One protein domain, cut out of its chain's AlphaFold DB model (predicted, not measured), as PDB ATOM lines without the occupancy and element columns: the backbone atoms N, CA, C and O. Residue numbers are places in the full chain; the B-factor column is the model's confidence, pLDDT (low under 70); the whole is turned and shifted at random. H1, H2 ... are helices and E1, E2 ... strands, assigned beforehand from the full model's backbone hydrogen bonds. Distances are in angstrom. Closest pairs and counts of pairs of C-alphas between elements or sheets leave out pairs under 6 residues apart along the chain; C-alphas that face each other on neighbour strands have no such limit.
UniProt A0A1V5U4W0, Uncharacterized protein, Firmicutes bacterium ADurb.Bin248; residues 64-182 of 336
ATOM      1  N   VAL A  64     230.842 208.566 200.299       93.75
ATOM      2  CA  VAL A  64     231.780 208.318 199.199       93.75
ATOM      3  C   VAL A  64     231.669 206.854 198.764       93.75
ATOM      4  O   VAL A  64     231.680 205.975 199.637       93.75
ATOM      5  N   PRO A  65     231.553 206.580 197.451       94.88
ATOM      6  CA  PRO A  65     231.653 205.233 196.907       94.88
ATOM      7  C   PRO A  65     233.103 204.748 196.898       94.88
ATOM      8  O   PRO A  65     234.009 205.476 196.493       94.88
ATOM      9  N   TYR A  66     233.304 203.495 197.294       96.38
ATOM     10  CA  TYR A  66     234.582 202.799 197.188       96.38
ATOM     11  C   TYR A  66     234.377 201.448 196.517       96.38
ATOM     12  O   TYR A  66     233.487 200.687 196.902       96.38
ATOM     13  N   SER A  67     235.216 201.148 195.533       97.44
ATOM     14  CA  SER A  67     235.394 199.798 195.017       97.44
ATOM     15  C   SER A  67     236.696 199.250 195.584       97.44
ATOM     16  O   SER A  67     237.754 199.816 195.325       97.44
ATOM     17  N   LEU A  68     236.619 198.194 196.388       98.12
ATOM     18  CA  LEU A  68     237.745 197.658 197.154       98.12
ATOM     19  C   LEU A  68     237.936 196.170 196.870       98.12
ATOM     20  O   LEU A  68     236.960 195.424 196.805       98.12
ATOM     21  N   ASP A  69     239.187 195.743 196.743       97.75
ATOM     22  CA  ASP A  69     239.572 194.331 196.707       97.75
ATOM     23  C   ASP A  69     239.968 193.894 198.123       97.75
ATOM     24  O   ASP A  69     240.793 194.524 198.783       97.75
ATOM     25  N   PHE A  70     239.369 192.817 198.613       97.44
ATOM     26  CA  PHE A  70     239.716 192.206 199.884       97.44
ATOM     27  C   PHE A  70     240.213 190.780 199.657       97.44
ATOM     28  O   PHE A  70     239.568 190.001 198.961       97.44
ATOM     29  N   LYS A  71     241.314 190.391 200.315       96.44
ATOM     30  CA  LYS A  71     241.837 189.012 200.275       96.44
ATOM     31  C   LYS A  71     241.964 188.428 201.671       96.44
ATOM     32  O   LYS A  71     242.687 188.980 202.504       96.44
ATOM     33  N   ASN A  72     241.330 187.282 201.900       96.25
ATOM     34  CA  ASN A  72     241.498 186.504 203.116       96.25
ATOM     35  C   ASN A  72     242.678 185.537 202.955       96.25
ATOM     36  O   ASN A  72     242.604 184.542 202.235       96.25
ATOM     37  N   LYS A  73     243.789 185.868 203.610       95.88
ATOM     38  CA  LYS A  73     245.014 185.059 203.713       95.88
ATOM     39  C   LYS A  73     245.404 184.879 205.180       95.88
ATOM     40  O   LYS A  73     246.588 184.817 205.519       95.88
ATOM     41  N   THR A  74     244.416 184.913 206.071       94.69
ATOM     42  CA  THR A  74     244.639 184.884 207.518       94.69
ATOM     43  C   THR A  74     244.871 183.467 208.039       94.69
ATOM     44  O   THR A  74     245.299 183.298 209.176       94.69
ATOM     45  N   GLY A  75     244.590 182.438 207.238       92.56
ATOM     46  CA  GLY A  75     244.519 181.049 207.686       92.56
ATOM     47  C   GLY A  75     243.221 180.714 208.431       92.56
ATOM     48  O   GLY A  75     243.094 179.608 208.958       92.56
ATOM     49  N   VAL A  76     242.262 181.650 208.513       92.75
ATOM     50  CA  VAL A  76     241.001 181.500 209.255       92.75
ATOM     51  C   VAL A  76     239.826 182.033 208.428       92.75
ATOM     52  O   VAL A  76     239.919 183.071 207.779       92.75
ATOM     53  N   THR A  77     238.688 181.339 208.456       94.12
ATOM     54  CA  THR A  77     237.446 181.843 207.848       94.12
ATOM     55  C   THR A  77     237.000 183.130 208.539       94.12
ATOM     56  O   THR A  77     236.899 183.175 209.769       94.12
ATOM     57  N   ILE A  78     236.689 184.152 207.745       95.56
ATOM     58  CA  ILE A  78     236.113 185.412 208.218       95.56
ATOM     59  C   ILE A  78     234.586 185.303 208.150       95.56
ATOM     60  O   ILE A  78     234.025 184.837 207.159       95.56
ATOM     61  N   THR A  79     233.918 185.718 209.225       95.06
ATOM     62  CA  THR A  79     232.449 185.718 209.362       95.06
ATOM     63  C   THR A  79     231.862 187.125 209.414       95.06
ATOM     64  O   THR A  79     230.652 187.295 209.288       95.06
ATOM     65  N   GLY A  80     232.702 188.143 209.604       94.88
ATOM     66  CA  GLY A  80     232.287 189.539 209.650       94.88
ATOM     67  C   GLY A  80     233.410 190.466 209.204       94.88
ATOM     68  O   GLY A  80     234.559 190.292 209.606       94.88
ATOM     69  N   LEU A  81     233.079 191.455 208.378       96.25
ATOM     70  CA  LEU A  81     234.026 192.441 207.858       96.25
ATOM     71  C   LEU A  81     233.352 193.805 207.821       96.25
ATOM     72  O   LEU A  81     232.371 193.991 207.109       96.25
ATOM     73  N   TYR A  82     233.875 194.767 208.571       96.19
ATOM     74  CA  TYR A  82     233.242 196.068 208.751       96.19
ATOM     75  C   TYR A  82     234.268 197.166 208.541       96.19
ATOM     76  O   TYR A  82     235.227 197.270 209.302       96.19
ATOM     77  N   LEU A  83     234.048 198.008 207.537       96.50
ATOM     78  CA  LEU A  83     234.806 199.239 207.343       96.50
ATOM     79  C   LEU A  83     233.960 200.411 207.834       96.50
ATOM     80  O   LEU A  83     232.816 200.532 207.416       96.50
ATOM     81  N   TYR A  84     234.479 201.280 208.689       95.50
ATOM     82  CA  TYR A  84     233.725 202.437 209.187       95.50
ATOM     83  C   TYR A  84     234.664 203.587 209.567       95.50
ATOM     84  O   TYR A  84     235.852 203.346 209.785       95.50
ATOM     85  N   PRO A  85     234.184 204.848 209.607       96.00
ATOM     86  CA  PRO A  85     235.010 205.978 210.022       96.00
ATOM     87  C   PRO A  85     235.667 205.720 211.378       96.00
ATOM     88  O   PRO A  85     235.003 205.272 212.314       96.00
ATOM     89  N   ALA A  86     236.961 206.016 211.494       96.62
ATOM     90  CA  ALA A  86     237.710 205.743 212.714       96.62
ATOM     91  C   ALA A  86     237.059 206.432 213.926       96.62
ATOM     92  O   ALA A  86     236.769 207.632 213.903       96.62
ATOM     93  N   GLY A  87     236.817 205.662 214.988       89.94
ATOM     94  CA  GLY A  87     236.137 206.141 216.195       89.94
ATOM     95  C   GLY A  87     234.614 206.319 216.085       89.94
ATOM     96  O   GLY A  87     234.012 206.820 217.037       89.94
ATOM     97  N   ALA A  88     233.975 205.918 214.979       91.50
ATOM     98  CA  ALA A  88     232.517 205.851 214.909       91.50
ATOM     99  C   ALA A  88     231.965 204.819 215.908       91.50
ATOM    100  O   ALA A  88     232.561 203.766 216.134       91.50
ATOM    101  N   ALA A  89     230.814 205.133 216.511       86.31
ATOM    102  CA  ALA A  89     230.145 204.236 217.452       86.31
ATOM    103  C   ALA A  89     229.495 203.030 216.747       86.31
ATOM    104  O   ALA A  89     229.497 201.930 217.294       86.31
ATOM    105  N   GLU A  90     228.982 203.241 215.533       84.38
ATOM    106  CA  GLU A  90     228.318 202.225 214.716       84.38
ATOM    107  C   GLU A  90     229.244 201.750 213.592       84.38
ATOM    108  O   GLU A  90     229.828 202.562 212.871       84.38
ATOM    109  N   LYS A  91     229.350 200.427 213.424       84.19
ATOM    110  CA  LYS A  91     230.195 199.790 212.396       84.19
ATOM    111  C   LYS A  91     229.496 199.636 211.040       84.19
ATOM    112  O   LYS A  91     230.157 199.354 210.043       84.19
ATOM    113  N   GLY A  92     228.174 199.809 211.010       83.31
ATOM    114  CA  GLY A  92     227.333 199.479 209.861       83.31
ATOM    115  C   GLY A  92     227.123 197.970 209.693       83.31
ATOM    116  O   GLY A  92     227.378 197.182 210.606       83.31
ATOM    117  N   ASN A  93     226.646 197.579 208.513       88.75
ATOM    118  CA  ASN A  93     226.465 196.180 208.139       88.75
ATOM    119  C   ASN A  93     227.806 195.531 207.761       88.75
ATOM    120  O   ASN A  93     228.753 196.206 207.349       88.75
ATOM    121  N   SER A  94     227.870 194.205 207.890       92.44
ATOM    122  CA  SER A  94     229.020 193.435 207.418       92.44
ATOM    123  C   SER A  94     229.065 193.446 205.889       92.44
ATOM    124  O   SER A  94     228.057 193.197 205.235       92.44
ATOM    125  N   ILE A  95     230.251 193.697 205.343       93.69
ATOM    126  CA  ILE A  95     230.615 193.559 203.924       93.69
ATOM    127  C   ILE A  95     230.839 192.074 203.582       93.69
ATOM    128  O   ILE A  95     230.772 191.674 202.425       93.69
ATOM    129  N   CYS A  96     231.137 191.258 204.597       87.56
ATOM    130  CA  CYS A  96     231.516 189.862 204.439       87.56
ATOM    131  C   CYS A  96     230.342 189.016 203.919       87.56
ATOM    132  O   CYS A  96     229.252 189.094 204.495       87.56
ATOM    133  N   PRO A  97     230.555 188.134 202.925       80.94
ATOM    134  CA  PRO A  97     229.618 187.049 202.660       80.94
ATOM    135  C   PRO A  97     229.548 186.110 203.876       80.94
ATOM    136  O   PRO A  97     230.462 186.079 204.698       80.94
ATOM    137  N   ALA A  98     228.470 185.330 203.994       75.31
ATOM    138  CA  ALA A  98     228.181 184.534 205.194       75.31
ATOM    139  C   ALA A  98     229.330 183.599 205.642       75.31
ATOM    140  O   ALA A  98     229.483 183.361 206.838       75.31
ATOM    141  N   GLU A  99     230.153 183.110 204.708       74.81
ATOM    142  CA  GLU A  99     231.380 182.357 204.992       74.81
ATOM    143  C   GLU A  99     232.481 182.776 204.007       74.81
ATOM    144  O   GLU A  99     232.515 182.310 202.867       74.81
ATOM    145  N   TRP A 100     233.385 183.668 204.425       91.38
ATOM    146  CA  TRP A 100     234.502 184.088 203.581       91.38
ATOM    147  C   TRP A 100     235.743 183.247 203.878       91.38
ATOM    148  O   TRP A 100     236.473 183.471 204.851       91.38
ATOM    149  N   ILE A 101     235.934 182.214 203.058       91.38
ATOM    150  CA  ILE A 101     236.981 181.216 203.262       91.38
ATOM    151  C   ILE A 101     238.379 181.802 203.058       91.38
ATOM    152  O   ILE A 101     238.589 182.731 202.284       91.38
ATOM    153  N   ASP A 102     239.338 181.254 203.794       93.31
ATOM    154  CA  ASP A 102     240.749 181.590 203.635       93.31
ATOM    155  C   ASP A 102     241.349 180.955 202.368       93.31
ATOM    156  O   ASP A 102     240.915 179.881 201.944       93.31
ATOM    157  N   LYS A 103     242.392 181.593 201.818       91.75
ATOM    158  CA  LYS A 103     243.121 181.140 200.628       91.75
ATOM    159  C   LYS A 103     243.555 179.677 200.687       91.75
ATOM    160  O   LYS A 103     243.403 178.969 199.695       91.75
ATOM    161  N   ASP A 104     244.079 179.201 201.815       88.88
ATOM    162  CA  ASP A 104     244.584 177.827 201.910       88.88
ATOM    163  C   ASP A 104     243.450 176.786 201.859       88.88
ATOM    164  O   ASP A 104     243.691 175.612 201.566       88.88
ATOM    165  N   ASN A 105     242.208 177.215 202.108       87.94
ATOM    166  CA  ASN A 105     241.000 176.395 202.030       87.94
ATOM    167  C   ASN A 105     240.193 176.625 200.739       87.94
ATOM    168  O   ASN A 105     239.103 176.069 200.603       87.94
ATOM    169  N   ASP A 106     240.727 177.397 199.790       86.75
ATOM    170  CA  ASP A 106     240.099 177.720 198.509       86.75
ATOM    171  C   ASP A 106     240.917 177.137 197.341       86.75
ATOM    172  O   ASP A 106     241.697 177.845 196.701       86.75
ATOM    173  N   PRO A 107     240.788 175.825 197.054       83.69
ATOM    174  CA  PRO A 107     241.641 175.129 196.086       83.69
ATOM    175  C   PRO A 107     241.492 175.642 194.648       83.69
ATOM    176  O   PRO A 107     242.384 175.407 193.833       83.69
ATOM    177  N   ASP A 108     240.380 176.314 194.349       86.19
ATOM    178  CA  ASP A 108     240.091 176.890 193.036       86.19
ATOM    179  C   ASP A 108     240.495 178.377 192.943       86.19
ATOM    180  O   ASP A 108     240.452 178.943 191.853       86.19
ATOM    181  N   GLU A 109     240.942 178.996 194.047       84.88
ATOM    182  CA  GLU A 109     241.333 180.411 194.137       84.88
ATOM    183  C   GLU A 109     240.228 181.398 193.687       84.88
ATOM    184  O   GLU A 109     240.521 182.448 193.115       84.88
ATOM    185  N   THR A 110     238.951 181.077 193.936       82.62
ATOM    186  CA  THR A 110     237.787 181.867 193.479       82.62
ATOM    187  C   THR A 110     236.954 182.531 194.578       82.62
ATOM    188  O   THR A 110     236.049 183.298 194.259       82.62
ATOM    189  N   HIS A 111     237.197 182.232 195.852       86.31
ATOM    190  CA  HIS A 111     236.365 182.661 196.983       86.31
ATOM    191  C   HIS A 111     237.152 183.347 198.105       86.31
ATOM    192  O   HIS A 111     236.544 184.017 198.937       86.31
ATOM    193  N   TYR A 112     238.481 183.208 198.150       92.31
ATOM    194  CA  TYR A 112     239.319 183.912 199.132       92.31
ATOM    195  C   TYR A 112     239.470 185.412 198.839       92.31
ATOM    196  O   TYR A 112     239.915 186.178 199.695       92.31
ATOM    197  N   GLU A 113     239.110 185.830 197.628       94.06
ATOM    198  CA  GLU A 113     239.170 187.198 197.126       94.06
ATOM    199  C   GLU A 113     237.757 187.740 196.901       94.06
ATOM    200  O   GLU A 113     236.884 187.043 196.384       94.06
ATOM    201  N   MET A 114     237.525 188.980 197.323       93.75
ATOM    202  CA  MET A 114     236.231 189.642 197.260       93.75
ATOM    203  C   MET A 114     236.385 191.046 196.680       93.75
ATOM    204  O   MET A 114     236.992 191.922 197.291       93.75
ATOM    205  N   PHE A 115     235.725 191.276 195.550       95.00
ATOM    206  CA  PHE A 115     235.545 192.600 194.964       95.00
ATOM    207  C   PHE A 115     234.277 193.231 195.537       95.00
ATOM    208  O   PHE A 115     233.166 192.764 195.279       95.00
ATOM    209  N   ALA A 116     234.440 194.278 196.338       95.44
ATOM    210  CA  ALA A 116     233.355 194.929 197.050       95.44
ATOM    211  C   ALA A 116     233.075 196.324 196.495       95.44
ATOM    212  O   ALA A 116     233.995 197.082 196.198       95.44
ATOM    213  N   TYR A 117     231.796 196.686 196.434       95.62
ATOM    214  CA  TYR A 117     231.346 198.061 196.244       95.62
ATOM    215  C   TYR A 117     230.627 198.508 197.514       95.62
ATOM    216  O   TYR A 117     229.699 197.839 197.968       95.62
ATOM    217  N   ILE A 118     231.067 199.606 198.123       94.94
ATOM    218  CA  ILE A 118     230.531 200.085 199.402       94.94
ATOM    219  C   ILE A 118     230.385 201.605 199.422       94.94
ATOM    220  O   ILE A 118     231.094 202.327 198.722       94.94
ATOM    221  N   LEU A 119     229.500 202.092 200.294       93.44
ATOM    222  CA  LEU A 119     229.289 203.516 200.557       93.44
ATOM    223  C   LEU A 119     229.623 203.825 202.010       93.44
ATOM    224  O   LEU A 119     229.088 203.180 202.914       93.44
ATOM    225  N   ARG A 120     230.489 204.811 202.267       92.69
ATOM    226  CA  ARG A 120     230.863 205.201 203.637       92.69
ATOM    227  C   ARG A 120     230.850 206.709 203.844       92.69
ATOM    228  O   ARG A 120     231.139 207.438 202.895       92.69
ATOM    229  N   PRO A 121     230.536 207.192 205.064       92.50
ATOM    230  CA  PRO A 121     230.724 208.594 205.401       92.50
ATOM    231  C   PRO A 121     232.161 209.006 205.109       92.50
ATOM    232  O   PRO A 121     233.090 208.305 205.513       92.50
ATOM    233  N   GLN A 122     232.339 210.139 204.440       93.44
ATOM    234  CA  GLN A 122     233.657 210.667 204.139       93.44
ATOM    235  C   GLN A 122     234.446 210.872 205.437       93.44
ATOM    236  O   GLN A 122     234.050 211.653 206.305       93.44
ATOM    237  N   ALA A 123     235.589 210.203 205.551       95.12
ATOM    238  CA  ALA A 123     236.472 210.313 206.699       95.12
ATOM    239  C   ALA A 123     237.942 210.385 206.274       95.12
ATOM    240  O   ALA A 123     238.335 209.880 205.224       95.12
ATOM    241  N   ALA A 124     238.771 211.015 207.112       96.00
ATOM    242  CA  ALA A 124     240.221 211.039 206.915       96.00
ATOM    243  C   ALA A 124     240.881 209.687 207.241       96.00
ATOM    244  O   ALA A 124     241.959 209.385 206.732       96.00
ATOM    245  N   ALA A 125     240.240 208.903 208.108       97.69
ATOM    246  CA  ALA A 125     240.699 207.595 208.531       97.69
ATOM    247  C   ALA A 125     239.507 206.663 208.777       97.69
ATOM    248  O   ALA A 125     238.452 207.108 209.242       97.69
ATOM    249  N   TYR A 126     239.713 205.381 208.508       98.00
ATOM    250  CA  TYR A 126     238.755 204.302 208.709       98.00
ATOM    251  C   TYR A 126     239.373 203.197 209.567       98.00
ATOM    252  O   TYR A 126     240.587 203.003 209.561       98.00
ATOM    253  N   ASP A 127     238.525 202.458 210.270       98.00
ATOM    254  CA  ASP A 127     238.897 201.220 210.943       98.00
ATOM    255  C   ASP A 127     238.266 200.040 210.189       98.00
ATOM    256  O   ASP A 127     237.083 200.088 209.835       98.00
ATOM    257  N   LEU A 128     239.051 198.986 209.945       97.75
ATOM    258  CA  LEU A 128     238.569 197.705 209.426       97.75
ATOM    259  C   LEU A 128     238.502 196.696 210.575       97.75
ATOM    260  O   LEU A 128     239.532 196.244 211.073       97.75
ATOM    261  N   TYR A 129     237.295 196.350 211.001       97.19
ATOM    262  CA  TYR A 129     237.050 195.340 212.024       97.19
ATOM    263  C   TYR A 129     236.686 194.002 211.380       97.19
ATOM    264  O   TYR A 129     235.860 193.951 210.468       97.19
ATOM    265  N   VAL A 130     237.291 192.929 211.881       96.94
ATOM    266  CA  VAL A 130     237.181 191.576 211.331       96.94
ATOM    267  C   VAL A 130     236.768 190.615 212.434       96.94
ATOM    268  O   VAL A 130     237.359 190.620 213.515       96.94
ATOM    269  N   GLU A 131     235.771 189.788 212.149       96.00
ATOM    270  CA  GLU A 131     235.319 188.692 213.006       96.00
ATOM    271  C   GLU A 131     235.661 187.361 212.349       96.00
ATOM    272  O   GLU A 131     235.413 187.164 211.157       96.00
ATOM    273  N   PHE A 132     236.218 186.445 213.134       95.31
ATOM    274  CA  PHE A 132     236.674 185.147 212.660       95.31
ATOM    275  C   PHE A 132     235.778 184.024 213.181       95.31
ATOM    276  O   PHE A 132     235.233 184.090 214.285       95.31
ATOM    277  N   ALA A 133     235.689 182.939 212.411       93.69
ATOM    278  CA  ALA A 133     234.878 181.770 212.753       93.69
ATOM    279  C   ALA A 133     235.306 181.078 214.065       93.69
ATOM    280  O   ALA A 133     234.517 180.358 214.675       93.69
ATOM    281  N   ASP A 134     236.546 181.289 214.516       93.19
ATOM    282  CA  ASP A 134     237.059 180.770 215.790       93.19
ATOM    283  C   ASP A 134     236.658 181.619 217.018       93.19
ATOM    284  O   ASP A 134     237.007 181.281 218.152       93.19
ATOM    285  N   GLY A 135     235.896 182.699 216.805       94.50
ATOM    286  CA  GLY A 135     235.410 183.617 217.834       94.50
ATOM    287  C   GLY A 135     236.384 184.743 218.190       94.50
ATOM    288  O   GLY A 135     236.069 185.569 219.051       94.50
ATOM    289  N   THR A 136     237.561 184.796 217.561       96.25
ATOM    290  CA  THR A 136     238.482 185.927 217.698       96.25
ATOM    291  C   THR A 136     238.060 187.102 216.809       96.25
ATOM    292  O   THR A 136     237.183 186.992 215.950       96.25
ATOM    293  N   ASN A 137     238.658 188.269 217.048       96.69
ATOM    294  CA  ASN A 137     238.454 189.464 216.238       96.69
ATOM    295  C   ASN A 137     239.725 190.312 216.197       96.69
ATOM    296  O   ASN A 137     240.594 190.188 217.065       96.69
ATOM    297  N   ALA A 138     239.808 191.181 215.195       97.50
ATOM    298  CA  ALA A 138     240.906 192.118 215.020       97.50
ATOM    299  C   ALA A 138     240.405 193.445 214.439       97.50
ATOM    300  O   ALA A 138     239.424 193.474 213.695       97.50
ATOM    301  N   THR A 139     241.099 194.542 214.754       97.31
ATOM    302  CA  THR A 139     240.834 195.861 214.163       97.31
ATOM    303  C   THR A 139     242.102 196.408 213.536       97.31
ATOM    304  O   THR A 139     243.073 196.692 214.242       97.31
ATOM    305  N   TRP A 140     242.071 196.635 212.229       97.94
ATOM    306  CA  TRP A 140     243.091 197.404 211.536       97.94
ATOM    307  C   TRP A 140     242.702 198.879 211.537       97.94
ATOM    308  O   TRP A 140     241.815 199.307 210.798       97.94
ATOM    309  N   ALA A 141     243.307 199.635 212.449       97.31
ATOM    310  CA  ALA A 141     242.887 200.997 212.747       97.31
ATOM    311  C   ALA A 141     243.628 202.055 211.919       97.31
ATOM    312  O   ALA A 141     244.812 201.905 211.615       97.31
ATOM    313  N   GLY A 142     242.954 203.178 211.657       97.06
ATOM    314  CA  GLY A 142     243.585 204.384 211.111       97.06
ATOM    315  C   GLY A 142     243.968 204.314 209.627       97.06
ATOM    316  O   GLY A 142     244.901 204.998 209.209       97.06
ATOM    317  N   LEU A 143     243.265 203.501 208.840       97.88
ATOM    318  CA  LEU A 143     243.481 203.337 207.404       97.88
ATOM    319  C   LEU A 143     243.057 204.587 206.630       97.88
ATOM    320  O   LEU A 143     241.958 205.106 206.821       97.88
ATOM    321  N   THR A 144     243.890 205.042 205.698       97.56
ATOM    322  CA  THR A 144     243.464 205.992 204.662       97.56
ATOM    323  C   THR A 144     242.994 205.189 203.462       97.56
ATOM    324  O   THR A 144     243.821 204.577 202.801       97.56
ATOM    325  N   ILE A 145     241.689 205.187 203.192       97.38
ATOM    326  CA  ILE A 145     241.090 204.410 202.101       97.38
ATOM    327  C   ILE A 145     240.970 205.270 200.842       97.38
ATOM    328  O   ILE A 145     240.415 206.375 200.883       97.38
ATOM    329  N   ALA A 146     241.466 204.745 199.730       96.81
ATOM    330  CA  ALA A 146     241.276 205.256 198.384       96.81
ATOM    331  C   ALA A 146     240.425 204.286 197.551       96.81
ATOM    332  O   ALA A 146     240.255 203.113 197.883       96.81
ATOM    333  N   ASP A 147     239.858 204.804 196.463       96.88
ATOM    334  CA  ASP A 147     239.163 203.960 195.499       96.88
ATOM    335  C   ASP A 147     240.149 202.994 194.826       96.88
ATOM    336  O   ASP A 147     241.275 203.387 194.512       96.88
ATOM    337  N   TYR A 148     239.714 201.755 194.598       98.25
ATOM    338  CA  TYR A 148     240.532 200.649 194.093       98.25
ATOM    339  C   TYR A 148     241.690 200.231 195.008       98.25
ATOM    340  O   TYR A 148     242.672 199.664 194.528       98.25
ATOM    341  N   ASP A 149     241.600 200.459 196.316       98.50
ATOM    342  CA  ASP A 149     242.531 199.831 197.253       98.50
ATOM    343  C   ASP A 149     242.283 198.322 197.365       98.50
ATOM    344  O   ASP A 149     241.146 197.849 197.384       98.50
ATOM    345  N   LYS A 150     243.382 197.584 197.496       98.50
ATOM    346  CA  LYS A 150     243.445 196.158 197.792       98.50
ATOM    347  C   LYS A 150     243.937 195.958 199.220       98.50
ATOM    348  O   LYS A 150     245.036 196.388 199.576       98.50
ATOM    349  N   LEU A 151     243.135 195.279 200.031       98.38
ATOM    350  CA  LEU A 151     243.391 194.972 201.433       98.38
ATOM    351  C   LEU A 151     243.607 193.462 201.591       98.38
ATOM    352  O   LEU A 151     242.671 192.665 201.547       98.38
ATOM    353  N   SER A 152     244.861 193.057 201.785       97.50
ATOM    354  CA  SER A 152     245.243 191.665 202.042       97.50
ATOM    355  C   SER A 152     245.393 191.416 203.541       97.50
ATOM    356  O   SER A 152     246.364 191.865 204.152       97.50
ATOM    357  N   LEU A 153     244.464 190.655 204.122       97.31
ATOM    358  CA  LEU A 153     244.494 190.246 205.523       97.31
ATOM    359  C   LEU A 153     245.338 188.971 205.621       97.31
ATOM    360  O   LEU A 153     244.900 187.915 205.174       97.31
ATOM    361  N   LYS A 154     246.570 189.076 206.125       95.12
ATOM    362  CA  LYS A 154     247.572 187.996 206.116       95.12
ATOM    363  C   LYS A 154     247.848 187.434 207.510       95.12
ATOM    364  O   LYS A 154     247.617 188.105 208.506       95.12
ATOM    365  N   ASP A 155     248.374 186.212 207.547       92.69
ATOM    366  CA  ASP A 155     249.134 185.648 208.672       92.69
ATOM    367  C   ASP A 155     248.436 185.735 210.049       92.69
ATOM    368  O   ASP A 155     249.058 185.994 211.084       92.69
ATOM    369  N   GLY A 156     247.132 185.456 210.076       90.81
ATOM    370  CA  GLY A 156     246.322 185.389 211.289       90.81
ATOM    371  C   GLY A 156     245.595 186.684 211.643       90.81
ATOM    372  O   GLY A 156     245.210 187.486 210.792       90.81
ATOM    373  N   VAL A 157     245.368 186.851 212.946       92.81
ATOM    374  CA  VAL A 157     244.510 187.897 213.531       92.81
ATOM    375  C   VAL A 157     245.291 189.127 214.001       92.81
ATOM    376  O   VAL A 157     244.760 189.943 214.748       92.81
ATOM    377  N   ASP A 158     246.564 189.249 213.614       95.00
ATOM    378  CA  ASP A 158     247.397 190.417 213.910       95.00
ATOM    379  C   ASP A 158     247.469 191.350 212.686       95.00
ATOM    380  O   ASP A 158     248.189 191.045 211.727       95.00
ATOM    381  N   PRO A 159     246.804 192.523 212.731       96.44
ATOM    382  CA  PRO A 159     246.817 193.485 211.635       96.44
ATOM    383  C   PRO A 159     248.198 194.039 211.280       96.44
ATOM    384  O   PRO A 159     248.343 194.662 210.234       96.44
ATOM    385  N   SER A 160     249.228 193.833 212.111       95.81
ATOM    386  CA  SER A 160     250.594 194.290 211.814       95.81
ATOM    387  C   SER A 160     251.209 193.644 210.563       95.81
ATOM    388  O   SER A 160     252.176 194.172 210.011       95.81
ATOM    389  N   THR A 161     250.639 192.522 210.117       94.69
ATOM    390  CA  THR A 161     251.053 191.765 208.927       94.69
ATOM    391  C   THR A 161     250.164 192.017 207.707       94.69
ATOM    392  O   THR A 161     250.467 191.542 206.612       94.69
ATOM    393  N   TRP A 162     249.065 192.754 207.877       97.94
ATOM    394  CA  TRP A 162     248.116 193.029 206.805       97.94
ATOM    395  C   TRP A 162     248.651 194.132 205.891       97.94
ATOM    396  O   TRP A 162     249.383 195.027 206.315       97.94
ATOM    397  N   GLU A 163     248.306 194.048 204.610       98.06
ATOM    398  CA  GLU A 163     248.883 194.894 203.566       98.06
ATOM    399  C   GLU A 163     247.806 195.621 202.770       98.06
ATOM    400  O   GLU A 163     246.793 195.033 202.391       98.06
ATOM    401  N   GLN A 164     248.032 196.918 202.564       98.31
ATOM    402  CA  GLN A 164     247.194 197.794 201.758       98.31
ATOM    403  C   GLN A 164     248.042 198.281 200.591       98.31
ATOM    404  O   GLN A 164     249.124 198.841 200.787       98.31
ATOM    405  N   GLU A 165     247.550 198.074 199.383       97.94
ATOM    406  CA  GLU A 165     248.201 198.499 198.151       97.94
ATOM    407  C   GLU A 165     247.138 198.824 197.090       97.94
ATOM    408  O   GLU A 165     245.992 198.412 197.241       97.94
ATOM    409  N   PRO A 166     247.464 199.558 196.017       98.06
ATOM    410  CA  PRO A 166     246.531 199.737 194.909       98.06
ATOM    411  C   PRO A 166     246.190 198.400 194.231       98.06
ATOM    412  O   PRO A 166     247.042 197.516 194.122       98.06
ATOM    413  N   SER A 167     244.960 198.269 193.737       98.00
ATOM    414  CA  SER A 167     244.540 197.121 192.924       98.00
ATOM    415  C   SER A 167     245.243 197.112 191.567       98.00
ATOM    416  O   SER A 167     245.585 198.162 191.011       98.00
ATOM    417  N   GLU A 168     245.441 195.917 191.014       97.00
ATOM    418  CA  GLU A 168     246.035 195.755 189.690       97.00
ATOM    419  C   GLU A 168     245.032 196.130 188.589       97.00
ATOM    420  O   GLU A 168     243.818 196.134 188.786       97.00
ATOM    421  N   ALA A 169     245.528 196.425 187.385       97.06
ATOM    422  CA  ALA A 169     244.675 196.871 186.277       97.06
ATOM    423  C   ALA A 169     243.588 195.852 185.883       97.06
ATOM    424  O   ALA A 169     242.534 196.248 185.394       97.06
ATOM    425  N   GLU A 170     243.844 194.556 186.067       95.62
ATOM    426  CA  GLU A 170     242.870 193.489 185.814       95.62
ATOM    427  C   GLU A 170     241.768 193.429 186.880       95.62
ATOM    428  O   GLU A 170     240.595 193.296 186.530       95.62
ATOM    429  N   ASP A 171     242.121 193.652 188.146       96.62
ATOM    430  CA  ASP A 171     241.190 193.699 189.277       96.62
ATOM    431  C   ASP A 171     240.295 194.945 189.212       96.62
ATOM    432  O   ASP A 171     239.098 194.877 189.487       96.62
ATOM    433  N   ILE A 172     240.836 196.081 188.749       97.88
ATOM    434  CA  ILE A 172     240.063 197.317 188.539       97.88
ATOM    435  C   ILE A 172     238.887 197.085 187.581       97.88
ATOM    436  O   ILE A 172     237.797 197.598 187.820       97.88
ATOM    437  N   VAL A 173     239.056 196.266 186.537       97.56
ATOM    438  CA  VAL A 173     237.958 195.946 185.605       97.56
ATOM    439  C   VAL A 173     236.827 195.188 186.310       97.56
ATOM    440  O   VAL A 173     235.654 195.408 186.007       97.56
ATOM    441  N   LEU A 174     237.161 194.309 187.259       96.19
ATOM    442  CA  LEU A 174     236.178 193.574 188.060       96.19
ATOM    443  C   LEU A 174     235.488 194.500 189.067       96.19
ATOM    444  O   LEU A 174     234.265 194.469 189.195       96.19
ATOM    445  N   LEU A 175     236.249 195.379 189.713       97.12
ATOM    446  CA  LEU A 175     235.746 196.405 190.628       97.12
ATOM    447  C   LEU A 175     234.794 197.397 189.942       97.12
ATOM    448  O   LEU A 175     233.755 197.748 190.508       97.12
ATOM    449  N   ASP A 176     235.103 197.804 188.710       96.69
ATOM    450  CA  ASP A 176     234.224 198.619 187.871       96.69
ATOM    451  C   ASP A 176     232.933 197.873 187.522       96.69
ATOM    452  O   ASP A 176     231.847 198.454 187.557       96.69
ATOM    453  N   ALA A 177     233.027 196.575 187.218       95.38
ATOM    454  CA  ALA A 177     231.858 195.752 186.937       95.38
ATOM    455  C   ALA A 177     230.944 195.623 188.167       95.38
ATOM    456  O   ALA A 177     229.731 195.774 188.033       95.38
ATOM    457  N   VAL A 178     231.509 195.409 189.363       93.00
ATOM    458  CA  VAL A 178     230.739 195.359 190.619       93.00
ATOM    459  C   VAL A 178     230.074 196.709 190.904       93.00
ATOM    460  O   VAL A 178     228.876 196.750 191.183       93.00
ATOM    461  N   ARG A 179     230.796 197.829 190.756       94.31
ATOM    462  CA  ARG A 179     230.221 199.177 190.904       94.31
ATOM    463  C   ARG A 179     229.091 199.438 189.913       94.31
ATOM    464  O   ARG A 179     228.076 200.010 190.296       94.31
ATOM    465  N   ALA A 180     229.242 199.020 188.658       93.19
ATOM    466  CA  ALA A 180     228.236 199.229 187.620       93.19
ATOM    467  C   ALA A 180     226.912 198.498 187.906       93.19
ATOM    468  O   ALA A 180     225.865 198.952 187.447       93.19
ATOM    469  N   VAL A 181     226.939 197.401 188.673       91.19
ATOM    470  CA  VAL A 181     225.720 196.740 189.174       91.19
ATOM    471  C   VAL A 181     224.991 197.619 190.198       91.19
ATOM    472  O   VAL A 181     223.777 197.513 190.338       91.19
ATOM    473  N   GLY A 182     225.710 198.478 190.928       91.00
ATOM    474  CA  GLY A 182     225.155 199.364 191.957       91.00
ATOM    475  C   GLY A 182     224.788 198.658 193.266       91.00
ATOM    476  O   GLY A 182     224.457 199.319 194.249       91.00
TER     477      GLY A 182
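What this domain is: This is residues 64 to 182 of the 336 residues of an uncharacterized protein of Firmicutes bacterium ADurb.Bin248 (UniProt A0A1V5U4W0). Two twisted sheets stand partly face to face as a small, loose sandwich, and helix H1 lies across the outside of the larger sheet, E3 E1 E6 E7, on the face away from the smaller sheet, E2 E4 E5. The long stretch of residues 86 to 112 runs from E2 round to E3, with residues 93 to 97 over the gap between those two strands. The printed part has 119 residues, with seven named strands and then one named helix in the order E1 E2 E3 E4 E5 E6 E7 H1; the class is mixed, helices and strands. The larger sheet is mixed and the smaller antiparallel. The whole is compact, with a radius of gyration of the C-alphas of 13.4 A, and rounded, spanning 34 by 33 by 24 A.

How they stand to each other: Start at the larger, strongly twisted sheet, with inner strands E1, residues 64 to 73, and E6, residues 149 to 154. They are parallel, and N 71 is 2.9 A from O 151, within hydrogen-bond range. Edge strand E3, residues 113 to 121, is antiparallel to E1, with N 68 and O 116 at 2.9 A, and bends by 53 degrees at residue 117. At the other edge, E7, residues 163 to 166, forms a hairpin with E6; look for N 150 and O 165 at 2.8 A. H1, residues 169 to 181, is on this sheet, two layers with the helix on one face, at a height over the sheet of 8.6 A. It runs slantwise to the strands, at 57 degrees to E3 on the local plane; its closest C-alphas to E3 are those of Tyr 117 and Arg 179, 5.6 A. In H1, 7 of 9 O i to N i+4 pairs are within hydrogen-bond range. In the other sheet, E4, residues 126 to 132, is antiparallel to E2, residues 78 to 85, with N 129 and O 82 at 2.8 A. E4 forms a hairpin with E5, residues 137 to 143, with N 128 and O 140 at 2.9 A. The closest C-alphas of E2 and E3 are those of Pro 85 and Pro 121, 6.8 A, while E1 and E4 are apart.

Where its parts are: Find C-alpha 64 at (231.780, 208.318, 199.199); from there E1 runs 27.1 A to C-alpha 73 at (245.014, 185.059, 203.713). E3 is 24.4 A long, E2 20.7 A and E4 19.7 A. H1 runs 19.2 A to C-alpha 181 at (225.720, 196.740, 189.174).

The domain as a whole: Look for the farthest two C-alphas at Ala 89 and Asp 108, 38.0 A apart. The printed part has no cut, and E2 to E3 is a long link of 27 residues. The mean pLDDT of the printed part is 93.9, and no printed residue is under 70.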